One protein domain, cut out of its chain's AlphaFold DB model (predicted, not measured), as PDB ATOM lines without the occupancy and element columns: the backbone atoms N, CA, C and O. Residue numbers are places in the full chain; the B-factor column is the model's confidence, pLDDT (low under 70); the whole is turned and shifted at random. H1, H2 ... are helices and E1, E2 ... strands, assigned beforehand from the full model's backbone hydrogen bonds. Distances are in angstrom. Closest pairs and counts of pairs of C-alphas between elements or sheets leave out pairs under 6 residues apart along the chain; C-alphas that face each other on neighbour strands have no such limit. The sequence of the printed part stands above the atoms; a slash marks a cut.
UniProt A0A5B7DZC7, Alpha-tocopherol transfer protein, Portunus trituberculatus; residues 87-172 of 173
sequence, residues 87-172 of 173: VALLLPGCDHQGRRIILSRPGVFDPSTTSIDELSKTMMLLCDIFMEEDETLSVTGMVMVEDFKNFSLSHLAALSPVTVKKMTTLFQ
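This is residues 87 to 172 of the 173 residues of the protein "Alpha-tocopherol transfer protein" of Portunus trituberculatus (UniProt A0A5B7DZC7). A small three-stranded sheet, E1 to E3, has one long helix, H1, over one face and running along the strands, while no named helix covers the other face. Helix H4 runs loosely alongside H1 without packing on the sheet, and short helices sit near the two ends of H1, H3 by its beginning and H2 by its end. The printed part has 86 residues, with four named helices and three named strands in the order E1 E2 H1 H2 E3 H3 H4, and its class is mixed, helices and strands. The mixed sheet has the order E1 E2 E3, with E1 and E2 antiparallel and E2 and E3 parallel. The whole is compact, with a radius of gyration of the C-alphas of 13.7 A, and elongated, spanning 37 by 23 by 20 A.

In the sheet, E1 is residues 88 to 94, 16.0 A long, and begins at C-alpha 88 (146.448, 334.813, 225.954). E2 is residues 100 to 104, 12.9 A, and E3 is residues 142 to 146, 13.0 A. H1 is residues 116 to 133, 25.7 A, with C-alpha 116 at (143.912, 347.459, 228.864). H2 is residues 137 to 140, 5.1 A; H3 is residues 153 to 158, 8.5 A; H4 is residues 161 to 170, 14.4 A, ending at C-alpha 170 (158.789, 344.804, 228.864).

E2 is the inner strand. E1 and E2 form a hairpin at 152 degrees, with N 89 and O 103 2.8 A apart, within hydrogen-bond range. E2 and E3 stand at 25 degrees, with N 102 and O 143 2.8 A apart, also within range. E2, H1, H2 and E3 make a strand-helix-strand unit, two parallel neighbour strands joined through helices, with a right-handed crossover. H1 is on the sheet at a height of 9.9 A, over E2 and along the strands at 16 degrees on the local plane, giving two layers, a helix on one face of a sheet. H1, with residues 130 to 131 alone, and H2 only just touch, with 3 pairs of C-alphas within 8 A, and only at the corner; the closest C-alphas are those of Met 131 and Leu 137, 5.7 A. H1 and H4 are close but not clearly touching, the closest C-alphas being those of Asp 117 and Thr 163, 7.1 A, at a shallow tilt of 10 degrees, the same way. H1 and H3 are close but not clearly touching, about perpendicular at 76 degrees, the closest C-alphas being those of Ile 116 and Ala 158, 6.6 A. H3 and H4 are apart. Every O i to N i+4 pair is within hydrogen-bond range in H1, H3 and H4; H2 is too short for such a pair.

The two C-alphas farthest apart, those of Ser 112 and Val 139, are 38.4 A apart. The printed part has no cut. The link from E2 to H1, 11 residues, is long. The mean pLDDT of the printed part is 72.4; residues 87 to 89, 107, 133 to 136, 138 and 159 to 172 are under 70.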
ATOM      1  N   VAL A  87     142.273 335.670 225.372       57.06
ATOM      2  CA  VAL A  87     143.220 336.696 224.924       57.06
ATOM      3  C   VAL A  87     144.674 336.233 224.996       57.06
ATOM      4  O   VAL A  87     145.446 336.697 224.178       57.06
ATOM      5  N   ALA A  88     145.070 335.318 225.885       63.03
ATOM      6  CA  ALA A  88     146.448 334.813 225.954       63.03
ATOM      7  C   ALA A  88     146.477 333.307 226.252       63.03
ATOM      8  O   ALA A  88     145.902 332.865 227.242       63.03
ATOM      9  N   LEU A  89     147.127 332.523 225.388       69.88
ATOM     10  CA  LEU A  89     147.158 331.059 225.444       69.88
ATOM     11  C   LEU A  89     148.588 330.540 225.296       69.88
ATOM     12  O   LEU A  89     149.238 330.828 224.294       69.88
ATOM     13  N   LEU A  90     149.053 329.709 226.226       71.50
ATOM     14  CA  LEU A  90     150.275 328.933 226.029       71.50
ATOM     15  C   LEU A  90     149.980 327.785 225.055       71.50
ATOM     16  O   LEU A  90     149.072 326.984 225.277       71.50
ATOM     17  N   LEU A  91     150.698 327.724 223.936       75.31
ATOM     18  CA  LEU A  91     150.489 326.681 222.937       75.31
ATOM     19  C   LEU A  91     151.209 325.384 223.334       75.31
ATOM     20  O   LEU A  91     152.295 325.435 223.919       75.31
ATOM     21  N   PRO A  92     150.650 324.214 222.968       70.31
ATOM     22  CA  PRO A  92     151.335 322.945 223.156       70.31
ATOM     23  C   PRO A  92     152.551 322.870 222.224       70.31
ATOM     24  O   PRO A  92     152.411 322.869 220.997       70.31
ATOM     25  N   GLY A  93     153.741 322.782 222.817       75.44
ATOM     26  CA  GLY A  93     155.014 322.629 222.114       75.44
ATOM     27  C   GLY A  93     155.904 323.873 222.131       75.44
ATOM     28  O   GLY A  93     155.615 324.882 222.775       75.44
ATOM     29  N   CYS A  94     157.014 323.768 221.406       81.12
ATOM     30  CA  CYS A  94     158.030 324.807 221.304       81.12
ATOM     31  C   CYS A  94     158.289 325.183 219.845       81.12
ATOM     32  O   CYS A  94     157.988 324.425 218.919       81.12
ATOM     33  N   ASP A  95     158.893 326.350 219.641       83.56
ATOM     34  CA  ASP A  95     159.449 326.700 218.343       83.56
ATOM     35  C   ASP A  95     160.730 325.898 218.031       83.56
ATOM     36  O   ASP A  95     161.211 325.080 218.817       83.56
ATOM     37  N   HIS A  96     161.314 326.147 216.859       85.06
ATOM     38  CA  HIS A  96     162.545 325.488 216.413       85.06
ATOM     39  C   HIS A  96     163.780 325.757 217.301       85.06
ATOM     40  O   HIS A  96     164.809 325.119 217.093       85.06
ATOM     41  N   GLN A  97     163.700 326.690 218.255       83.06
ATOM     42  CA  GLN A  97     164.757 327.022 219.217       83.06
ATOM     43  C   GLN A  97     164.439 326.501 220.628       83.06
ATOM     44  O   GLN A  97     165.184 326.782 221.561       83.06
ATOM     45  N   GLY A  98     163.351 325.741 220.794       80.19
ATOM     46  CA  GLY A  98     162.933 325.201 222.087       80.19
ATOM     47  C   GLY A  98     162.155 326.193 222.954       80.19
ATOM     48  O   GLY A  98     161.874 325.882 224.104       80.19
ATOM     49  N   ARG A  99     161.765 327.354 222.419       82.00
ATOM     50  CA  ARG A  99     161.053 328.398 223.169       82.00
ATOM     51  C   ARG A  99     159.567 328.089 223.225       82.00
ATOM     52  O   ARG A  99     158.978 327.749 222.194       82.00
ATOM     53  N   ARG A 100     158.943 328.249 224.393       81.06
ATOM     54  CA  ARG A 100     157.483 328.101 224.507       81.06
ATOM     55  C   ARG A 100     156.787 329.251 223.790       81.06
ATOM     56  O   ARG A 100     157.284 330.379 223.764       81.06
ATOM     57  N   ILE A 101     155.634 328.957 223.202       79.56
ATOM     58  CA  ILE A 101     154.897 329.907 222.370       79.56
ATOM     59  C   ILE A 101     153.646 330.366 223.115       79.56
ATOM     60  O   ILE A 101     152.796 329.547 223.453       79.56
ATOM     61  N   ILE A 102     153.509 331.672 223.317       79.50
ATOM     62  CA  ILE A 102     152.307 332.313 223.854       79.50
ATOM     63  C   ILE A 102     151.553 332.961 222.695       79.50
ATOM     64  O   ILE A 102     152.072 333.856 222.037       79.50
ATOM     65  N   LEU A 103     150.323 332.533 222.439       77.94
ATOM     66  CA  LEU A 103     149.410 333.162 221.494       77.94
ATOM     67  C   LEU A 103     148.576 334.231 222.209       77.94
ATOM     68  O   LEU A 103     147.695 333.901 222.998       77.94
ATOM     69  N   SER A 104     148.816 335.495 221.882       79.50
ATOM     70  CA  SER A 104     148.017 336.643 222.309       79.50
ATOM     71  C   SER A 104     147.003 337.021 221.221       79.50
ATOM     72  O   SER A 104     147.335 337.031 220.040       79.50
ATOM     73  N   ARG A 105     145.758 337.332 221.580       77.00
ATOM     74  CA  ARG A 105     144.663 337.706 220.669       77.00
ATOM     75  C   ARG A 105     143.988 338.992 221.143       77.00
ATOM     76  O   ARG A 105     142.853 338.958 221.629       77.00
ATOM     77  N   PRO A 106     144.655 340.146 221.002       70.75
ATOM     78  CA  PRO A 106     144.150 341.415 221.515       70.75
ATOM     79  C   PRO A 106     142.847 341.881 220.846       70.75
ATOM     80  O   PRO A 106     142.200 342.774 221.366       70.75
ATOM     81  N   GLY A 107     142.426 341.310 219.714       68.00
ATOM     82  CA  GLY A 107     141.138 341.643 219.088       68.00
ATOM     83  C   GLY A 107     139.914 340.934 219.684       68.00
ATOM     84  O   GLY A 107     138.812 341.098 219.165       68.00
ATOM     85  N   VAL A 108     140.095 340.090 220.709       71.12
ATOM     86  CA  VAL A 108     139.000 339.342 221.357       71.12
ATOM     87  C   VAL A 108     138.441 340.074 222.584       71.12
ATOM     88  O   VAL A 108     137.283 339.851 222.932       71.12
ATOM     89  N   PHE A 109     139.223 340.949 223.228       74.56
ATOM     90  CA  PHE A 109     138.751 341.696 224.401       74.56
ATOM     91  C   PHE A 109     137.853 342.870 223.995       74.56
ATOM     92  O   PHE A 109     138.063 343.478 222.952       74.56
ATOM     93  N   ASP A 110     136.876 343.226 224.830       75.69
ATOM     94  CA  ASP A 110     136.053 344.417 224.606       75.69
ATOM     95  C   ASP A 110     136.643 345.626 225.370       75.69
ATOM     96  O   ASP A 110     136.611 345.655 226.605       75.69
ATOM     97  N   PRO A 111     137.179 346.648 224.670       72.69
ATOM     98  CA  PRO A 111     137.773 347.826 225.302       72.69
ATOM     99  C   PRO A 111     136.765 348.721 226.034       72.69
ATOM    100  O   PRO A 111     137.179 349.635 226.745       72.69
ATOM    101  N   SER A 112     135.456 348.505 225.865       76.38
ATOM    102  CA  SER A 112     134.415 349.251 226.584       76.38
ATOM    103  C   SER A 112     134.108 348.679 227.969       76.38
ATOM    104  O   SER A 112     133.629 349.409 228.838       76.38
ATOM    105  N   THR A 113     134.407 347.398 228.190       73.94
ATOM    106  CA  THR A 113     134.125 346.693 229.447       73.94
ATOM    107  C   THR A 113     135.382 346.362 230.236       73.94
ATOM    108  O   THR A 113     135.297 346.123 231.437       73.94
ATOM    109  N   THR A 114     136.541 346.321 229.577       70.44
ATOM    110  CA  THR A 114     137.776 345.798 230.160       70.44
ATOM    111  C   THR A 114     138.933 346.764 229.958       70.44
ATOM    112  O   THR A 114     139.217 347.205 228.844       70.44
ATOM    113  N   SER A 115     139.630 347.077 231.052       75.75
ATOM    114  CA  SER A 115     140.790 347.960 231.014       75.75
ATOM    115  C   SER A 115     141.995 347.265 230.386       75.75
ATOM    116  O   SER A 115     142.377 346.161 230.777       75.75
ATOM    117  N   ILE A 116     142.672 347.956 229.468       73.81
ATOM    118  CA  ILE A 116     143.912 347.459 228.864       73.81
ATOM    119  C   ILE A 116     145.043 347.299 229.889       73.81
ATOM    120  O   ILE A 116     145.928 346.461 229.719       73.81
ATOM    121  N   ASP A 117     145.008 348.080 230.971       73.12
ATOM    122  CA  ASP A 117     145.978 347.988 232.062       73.12
ATOM    123  C   ASP A 117     145.745 346.726 232.906       73.12
ATOM    124  O   ASP A 117     146.710 346.127 233.377       73.12
ATOM    125  N   GLU A 118     144.490 346.306 233.085       72.44
ATOM    126  CA  GLU A 118     144.161 345.034 233.744       72.44
ATOM    127  C   GLU A 118     144.581 343.864 232.863       72.44
ATOM    128  O   GLU A 118     145.301 342.988 233.330       72.44
ATOM    129  N   LEU A 119     144.260 343.925 231.567       73.75
ATOM    130  CA  LEU A 119     144.681 342.915 230.601       73.75
ATOM    131  C   LEU A 119     146.207 342.741 230.572       73.75
ATOM    132  O   LEU A 119     146.715 341.622 230.587       73.75
ATOM    133  N   SER A 120     146.947 343.853 230.582       71.31
ATOM    134  CA  SER A 120     148.413 343.839 230.591       71.31
ATOM    135  C   SER A 120     148.977 343.241 231.884       71.31
ATOM    136  O   SER A 120     149.957 342.502 231.839       71.31
ATOM    137  N   LYS A 121     148.368 343.532 233.044       75.00
ATOM    138  CA  LYS A 121     148.769 342.934 234.330       75.00
ATOM    139  C   LYS A 121     148.519 341.434 234.355       75.00
ATOM    140  O   LYS A 121     149.395 340.694 234.780       75.00
ATOM    141  N   THR A 122     147.360 340.994 233.876       70.88
ATOM    142  CA  THR A 122     147.029 339.570 233.785       70.88
ATOM    143  C   THR A 122     148.001 338.836 232.866       70.88
ATOM    144  O   THR A 122     148.470 337.765 233.228       70.88
ATOM    145  N   MET A 123     148.372 339.429 231.725       71.00
ATOM    146  CA  MET A 123     149.393 338.861 230.838       71.00
ATOM    147  C   MET A 123     150.749 338.707 231.547       71.00
ATOM    148  O   MET A 123     151.390 337.674 231.400       71.00
ATOM    149  N   MET A 124     151.177 339.698 232.338       72.25
ATOM    150  CA  MET A 124     152.424 339.595 233.109       72.25
ATOM    151  C   MET A 124     152.355 338.499 234.175       72.25
ATOM    152  O   MET A 124     153.271 337.693 234.253       72.25
ATOM    153  N   LEU A 125     151.250 338.410 234.923       74.50
ATOM    154  CA  LEU A 125     151.058 337.349 235.918       74.50
ATOM    155  C   LEU A 125     151.073 335.955 235.282       74.50
ATOM    156  O   LEU A 125     151.653 335.039 235.850       74.50
ATOM    157  N   LEU A 126     150.473 335.791 234.099       71.19
ATOM    158  CA  LEU A 126     150.536 334.528 233.359       71.19
ATOM    159  C   LEU A 126     151.970 334.191 232.941       71.19
ATOM    160  O   LEU A 126     152.394 333.055 233.107       71.19
ATOM    161  N   CYS A 127     152.730 335.167 232.438       72.19
ATOM    162  CA  CYS A 127     154.145 334.966 232.130       72.19
ATOM    163  C   CYS A 127     154.956 334.561 233.371       72.19
ATOM    164  O   CYS A 127     155.786 333.663 233.257       72.19
ATOM    165  N   ASP A 128     154.711 335.191 234.524       74.44
ATOM    166  CA  ASP A 128     155.390 334.866 235.785       74.44
ATOM    167  C   ASP A 128     155.066 333.432 236.231       74.44
ATOM    168  O   ASP A 128     155.982 332.660 236.501       74.44
ATOM    169  N   ILE A 129     153.784 333.044 236.211       73.44
ATOM    170  CA  ILE A 129     153.340 331.674 236.522       73.44
ATOM    171  C   ILE A 129     154.021 330.668 235.591       73.44
ATOM    172  O   ILE A 129     154.602 329.696 236.059       73.44
ATOM    173  N   PHE A 130     154.029 330.925 234.279       71.00
ATOM    174  CA  PHE A 130     154.686 330.022 233.336       71.00
ATOM    175  C   PHE A 130     156.183 329.893 233.626       71.00
ATOM    176  O   PHE A 130     156.695 328.778 233.623       71.00
ATOM    177  N   MET A 131     156.880 331.001 233.910       72.06
ATOM    178  CA  MET A 131     158.303 330.972 234.271       72.06
ATOM    179  C   MET A 131     158.585 330.189 235.560       72.06
ATOM    180  O   MET A 131     159.653 329.589 235.663       72.06
ATOM    181  N   GLU A 132     157.671 330.208 236.534       75.94
ATOM    182  CA  GLU A 132     157.795 329.422 237.768       75.94
ATOM    183  C   GLU A 132     157.526 327.928 237.537       75.94
ATOM    184  O   GLU A 132     158.204 327.086 238.125       75.94
ATOM    185  N   GLU A 133     156.562 327.591 236.682       68.06
ATOM    186  CA  GLU A 133     156.149 326.207 236.424       68.06
ATOM    187  C   GLU A 133     157.110 325.444 235.503       68.06
ATOM    188  O   GLU A 133     157.290 324.233 235.655       68.06
ATOM    189  N   ASP A 134     157.743 326.130 234.550       68.06
ATOM    190  CA  ASP A 134     158.645 325.518 233.577       68.06
ATOM    191  C   ASP A 134     160.045 326.131 233.678       68.06
ATOM    192  O   ASP A 134     160.372 327.117 233.016       68.06
ATOM    193  N   GLU A 135     160.920 325.495 234.464       67.81
ATOM    194  CA  GLU A 135     162.319 325.916 234.620       67.81
ATOM    195  C   GLU A 135     163.052 326.048 233.276       67.81
ATOM    196  O   GLU A 135     163.993 326.838 233.160       67.81
ATOM    197  N   THR A 136     162.627 325.321 232.231       66.56
ATOM    198  CA  THR A 136     163.260 325.419 230.910       66.56
ATOM    199  C   THR A 136     163.059 326.796 230.282       66.56
ATOM    200  O   THR A 136     163.952 327.269 229.575       66.56
ATOM    201  N   LEU A 137     161.984 327.510 230.639       70.19
ATOM    202  CA  LEU A 137     161.731 328.885 230.206       70.19
ATOM    203  C   LEU A 137     162.788 329.871 230.678       70.19
ATOM    204  O   LEU A 137     163.066 330.831 229.962       70.19
ATOM    205  N   SER A 138     163.418 329.629 231.828       69.25
ATOM    206  CA  SER A 138     164.510 330.480 232.313       69.25
ATOM    207  C   SER A 138     165.742 330.438 231.394       69.25
ATOM    208  O   SER A 138     166.542 331.374 231.385       69.25
ATOM    209  N   VAL A 139     165.877 329.375 230.590       76.12
ATOM    210  CA  VAL A 139     167.012 329.139 229.689       76.12
ATOM    211  C   VAL A 139     166.636 329.382 228.229       76.12
ATOM    212  O   VAL A 139     167.371 330.055 227.510       76.12
ATOM    213  N   THR A 140     165.511 328.832 227.768       80.69
ATOM    214  CA  THR A 140     165.074 328.957 226.370       80.69
ATOM    215  C   THR A 140     164.293 330.243 226.130       80.69
ATOM    216  O   THR A 140     164.343 330.803 225.038       80.69
ATOM    217  N   GLY A 141     163.590 330.748 227.141       79.12
ATOM    218  CA  GLY A 141     162.697 331.891 227.013       79.12
ATOM    219  C   GLY A 141     161.371 331.554 226.331       79.12
ATOM    220  O   GLY A 141     161.058 330.399 226.018       79.12
ATOM    221  N   MET A 142     160.588 332.605 226.096       80.12
ATOM    222  CA  MET A 142     159.245 332.559 225.515       80.12
ATOM    223  C   MET A 142     159.180 333.383 224.230       80.12
ATOM    224  O   MET A 142     159.909 334.362 224.064       80.12
ATOM    225  N   VAL A 143     158.272 333.018 223.329       81.81
ATOM    226  CA  VAL A 143     157.915 333.811 222.147       81.81
ATOM    227  C   VAL A 143     156.437 334.140 222.206       81.81
ATOM    228  O   VAL A 143     155.607 333.242 222.306       81.81
ATOM    229  N   MET A 144     156.109 335.421 222.077       78.06
ATOM    230  CA  MET A 144     154.730 335.868 221.953       78.06
ATOM    231  C   MET A 144     154.355 336.032 220.480       78.06
ATOM    232  O   MET A 144     155.055 336.694 219.714       78.06
ATOM    233  N   VAL A 145     153.249 335.415 220.082       81.12
ATOM    234  CA  VAL A 145     152.628 335.540 218.765       81.12
ATOM    235  C   VAL A 145     151.331 336.305 218.952       81.12
ATOM    236  O   VAL A 145     150.444 335.834 219.656       81.12
ATOM    237  N   GLU A 146     151.207 337.468 218.323       77.56
ATOM    238  CA  GLU A 146     150.000 338.287 218.430       77.56
ATOM    239  C   GLU A 146     149.110 338.128 217.189       77.56
ATOM    240  O   GLU A 146     149.502 338.460 216.068       77.56
ATOM    241  N   ASP A 147     147.892 337.625 217.385       76.62
ATOM    242  CA  ASP A 147     146.838 337.590 216.376       76.62
ATOM    243  C   ASP A 147     145.985 338.861 216.471       76.62
ATOM    244  O   ASP A 147     145.105 339.006 217.326       76.62
ATOM    245  N   PHE A 148     146.233 339.784 215.546       75.81
ATOM    246  CA  PHE A 148     145.490 341.038 215.416       75.81
ATOM    247  C   PHE A 148     144.147 340.893 214.689       75.81
ATOM    248  O   PHE A 148     143.522 341.895 214.324       75.81
ATOM    249  N   LYS A 149     143.655 339.677 214.447       71.62
ATOM    250  CA  LYS A 149     142.313 339.492 213.895       71.62
ATOM    251  C   LYS A 149     141.270 340.140 214.812       71.62
ATOM    252  O   LYS A 149     141.278 339.937 216.020       71.62
ATOM    253  N   ASN A 150     140.363 340.916 214.213       76.19
ATOM    254  CA  ASN A 150     139.359 341.757 214.886       76.19
ATOM    255  C   ASN A 150     139.917 342.933 215.710       76.19
ATOM    256  O   ASN A 150     139.140 343.659 216.330       76.19
ATOM    257  N   PHE A 151     141.228 343.186 215.671       76.19
ATOM    258  CA  PHE A 151     141.798 344.379 216.280       76.19
ATOM    259  C   PHE A 151     141.305 345.626 215.538       76.19
ATOM    260  O   PHE A 151     141.471 345.769 214.326       76.19
ATOM    261  N   SER A 152     140.653 346.523 216.270       77.19
ATOM    262  CA  SER A 152     139.939 347.672 215.708       77.19
ATOM    263  C   SER A 152     140.454 348.995 216.279       77.19
ATOM    264  O   SER A 152     141.228 349.029 217.237       77.19
ATOM    265  N   LEU A 153     139.980 350.114 215.725       77.25
ATOM    266  CA  LEU A 153     140.326 351.448 216.217       77.25
ATOM    267  C   LEU A 153     139.911 351.689 217.676       77.25
ATOM    268  O   LEU A 153     140.551 352.497 218.339       77.25
ATOM    269  N   SER A 154     138.892 350.996 218.199       75.38
ATOM    270  CA  SER A 154     138.537 351.102 219.621       75.38
ATOM    271  C   SER A 154     139.601 350.472 220.523       75.38
ATOM    272  O   SER A 154     139.909 351.027 221.572       75.38
ATOM    273  N   HIS A 155     140.230 349.378 220.084       74.31
ATOM    274  CA  HIS A 155     141.357 348.761 220.785       74.31
ATOM    275  C   HIS A 155     142.603 349.655 220.721       74.31
ATOM    276  O   HIS A 155     143.286 349.847 221.724       74.31
ATOM    277  N   LEU A 156     142.863 350.273 219.561       72.00
ATOM    278  CA  LEU A 156     143.953 351.240 219.411       72.00
ATOM    279  C   LEU A 156     143.737 352.494 220.270       72.00
ATOM    280  O   LEU A 156     144.683 353.006 220.854       72.00
ATOM    281  N   ALA A 157     142.500 352.979 220.377       76.56
ATOM    282  CA  ALA A 157     142.161 354.120 221.225       76.56
ATOM    283  C   ALA A 157     142.298 353.801 222.725       76.56
ATOM    284  O   ALA A 157     142.578 354.703 223.514       76.56
ATOM    285  N   ALA A 158     142.131 352.533 223.114       71.81
ATOM    286  CA  ALA A 158     142.376 352.075 224.477       71.81
ATOM    287  C   ALA A 158     143.878 352.017 224.820       71.81
ATOM    288  O   ALA A 158     144.243 352.141 225.990       71.81
ATOM    289  N   LEU A 159     144.764 351.881 223.824       68.12
ATOM    290  CA  LEU A 159     146.216 351.927 224.013       68.12
ATOM    291  C   LEU A 159     146.680 353.362 224.286       68.12
ATOM    292  O   LEU A 159     146.978 354.142 223.380       68.12
ATOM    293  N   SER A 160     146.795 353.712 225.567       66.56
ATOM    294  CA  SER A 160     147.411 354.981 225.947       66.56
ATOM    295  C   SER A 160     148.911 354.989 225.590       66.56
ATOM    296  O   SER A 160     149.570 353.945 225.667       66.56
ATOM    297  N   PRO A 161     149.519 356.153 225.290       65.25
ATOM    298  CA  PRO A 161     150.969 356.260 225.088       65.25
ATOM    299  C   PRO A 161     151.793 355.734 226.273       65.25
ATOM    300  O   PRO A 161     152.918 355.267 226.100       65.25
ATOM    301  N   VAL A 162     151.231 355.781 227.486       67.88
ATOM    302  CA  VAL A 162     151.846 355.226 228.697       67.88
ATOM    303  C   VAL A 162     151.828 353.698 228.667       67.88
ATOM    304  O   VAL A 162     152.836 353.075 228.991       67.88
ATOM    305  N   THR A 163     150.718 353.092 228.252       62.03
ATOM    306  CA  THR A 163     150.570 351.636 228.114       62.03
ATOM    307  C   THR A 163     151.485 351.101 227.012       62.03
ATOM    308  O   THR A 163     152.226 350.154 227.254       62.03
ATOM    309  N   VAL A 164     151.539 351.771 225.854       64.00
ATOM    310  CA  VAL A 164     152.475 351.429 224.766       64.00
ATOM    311  C   VAL A 164     153.921 351.506 225.251       64.00
ATOM    312  O   VAL A 164     154.698 350.591 225.001       64.00
ATOM    313  N   LYS A 165     154.276 352.551 226.013       65.69
ATOM    314  CA  LYS A 165     155.616 352.680 226.594       65.69
ATOM    315  C   LYS A 165     155.944 351.519 227.539       65.69
ATOM    316  O   LYS A 165     157.022 350.945 227.418       65.69
ATOM    317  N   LYS A 166     155.023 351.149 228.437       64.94
ATOM    318  CA  LYS A 166     155.185 349.996 229.341       64.94
ATOM    319  C   LYS A 166     155.391 348.698 228.560       64.94
ATOM    320  O   LYS A 166     156.338 347.981 228.853       64.94
ATOM    321  N   MET A 167     154.568 348.444 227.540       60.66
ATOM    322  CA  MET A 167     154.717 347.279 226.660       60.66
ATOM    323  C   MET A 167     156.091 347.272 225.988       60.66
ATOM    324  O   MET A 167     156.796 346.273 226.053       60.66
ATOM    325  N   THR A 168     156.537 348.400 225.426       60.81
ATOM    326  CA  THR A 168     157.876 348.466 224.825       60.81
ATOM    327  C   THR A 168     159.001 348.249 225.831       60.81
ATOM    328  O   THR A 168     159.988 347.638 225.460       60.81
ATOM    329  N   THR A 169     158.875 348.685 227.088       61.25
ATOM    330  CA  THR A 169     159.898 348.424 228.118       61.25
ATOM    331  C   THR A 169     159.953 346.952 228.532       61.25
ATOM    332  O   THR A 169     161.036 346.461 228.821       61.25
ATOM    333  N   LEU A 170     158.826 346.235 228.527       58.16
ATOM    334  CA  LEU A 170     158.789 344.804 228.864       58.16
ATOM    335  C   LEU A 170     159.485 343.922 227.814       58.16
ATOM    336  O   LEU A 170     160.046 342.890 228.164       58.16
ATOM    337  N   PHE A 171     159.467 344.333 226.544       54.75
ATOM    338  CA  PHE A 171     160.079 343.593 225.430       54.75
ATOM    339  C   PHE A 171     161.391 344.215 224.925       54.75
ATOM    340  O   PHE A 171     161.898 343.823 223.873       54.75
ATOM    341  N   GLN A 172     161.925 345.212 225.633       42.44
ATOM    342  CA  GLN A 172     163.199 345.843 225.297       42.44
ATOM    343  C   GLN A 172     164.369 345.013 225.829       42.44
ATOM    344  O   GLN A 172     164.360 344.577 226.978       42.44
TER     345      GLN A 172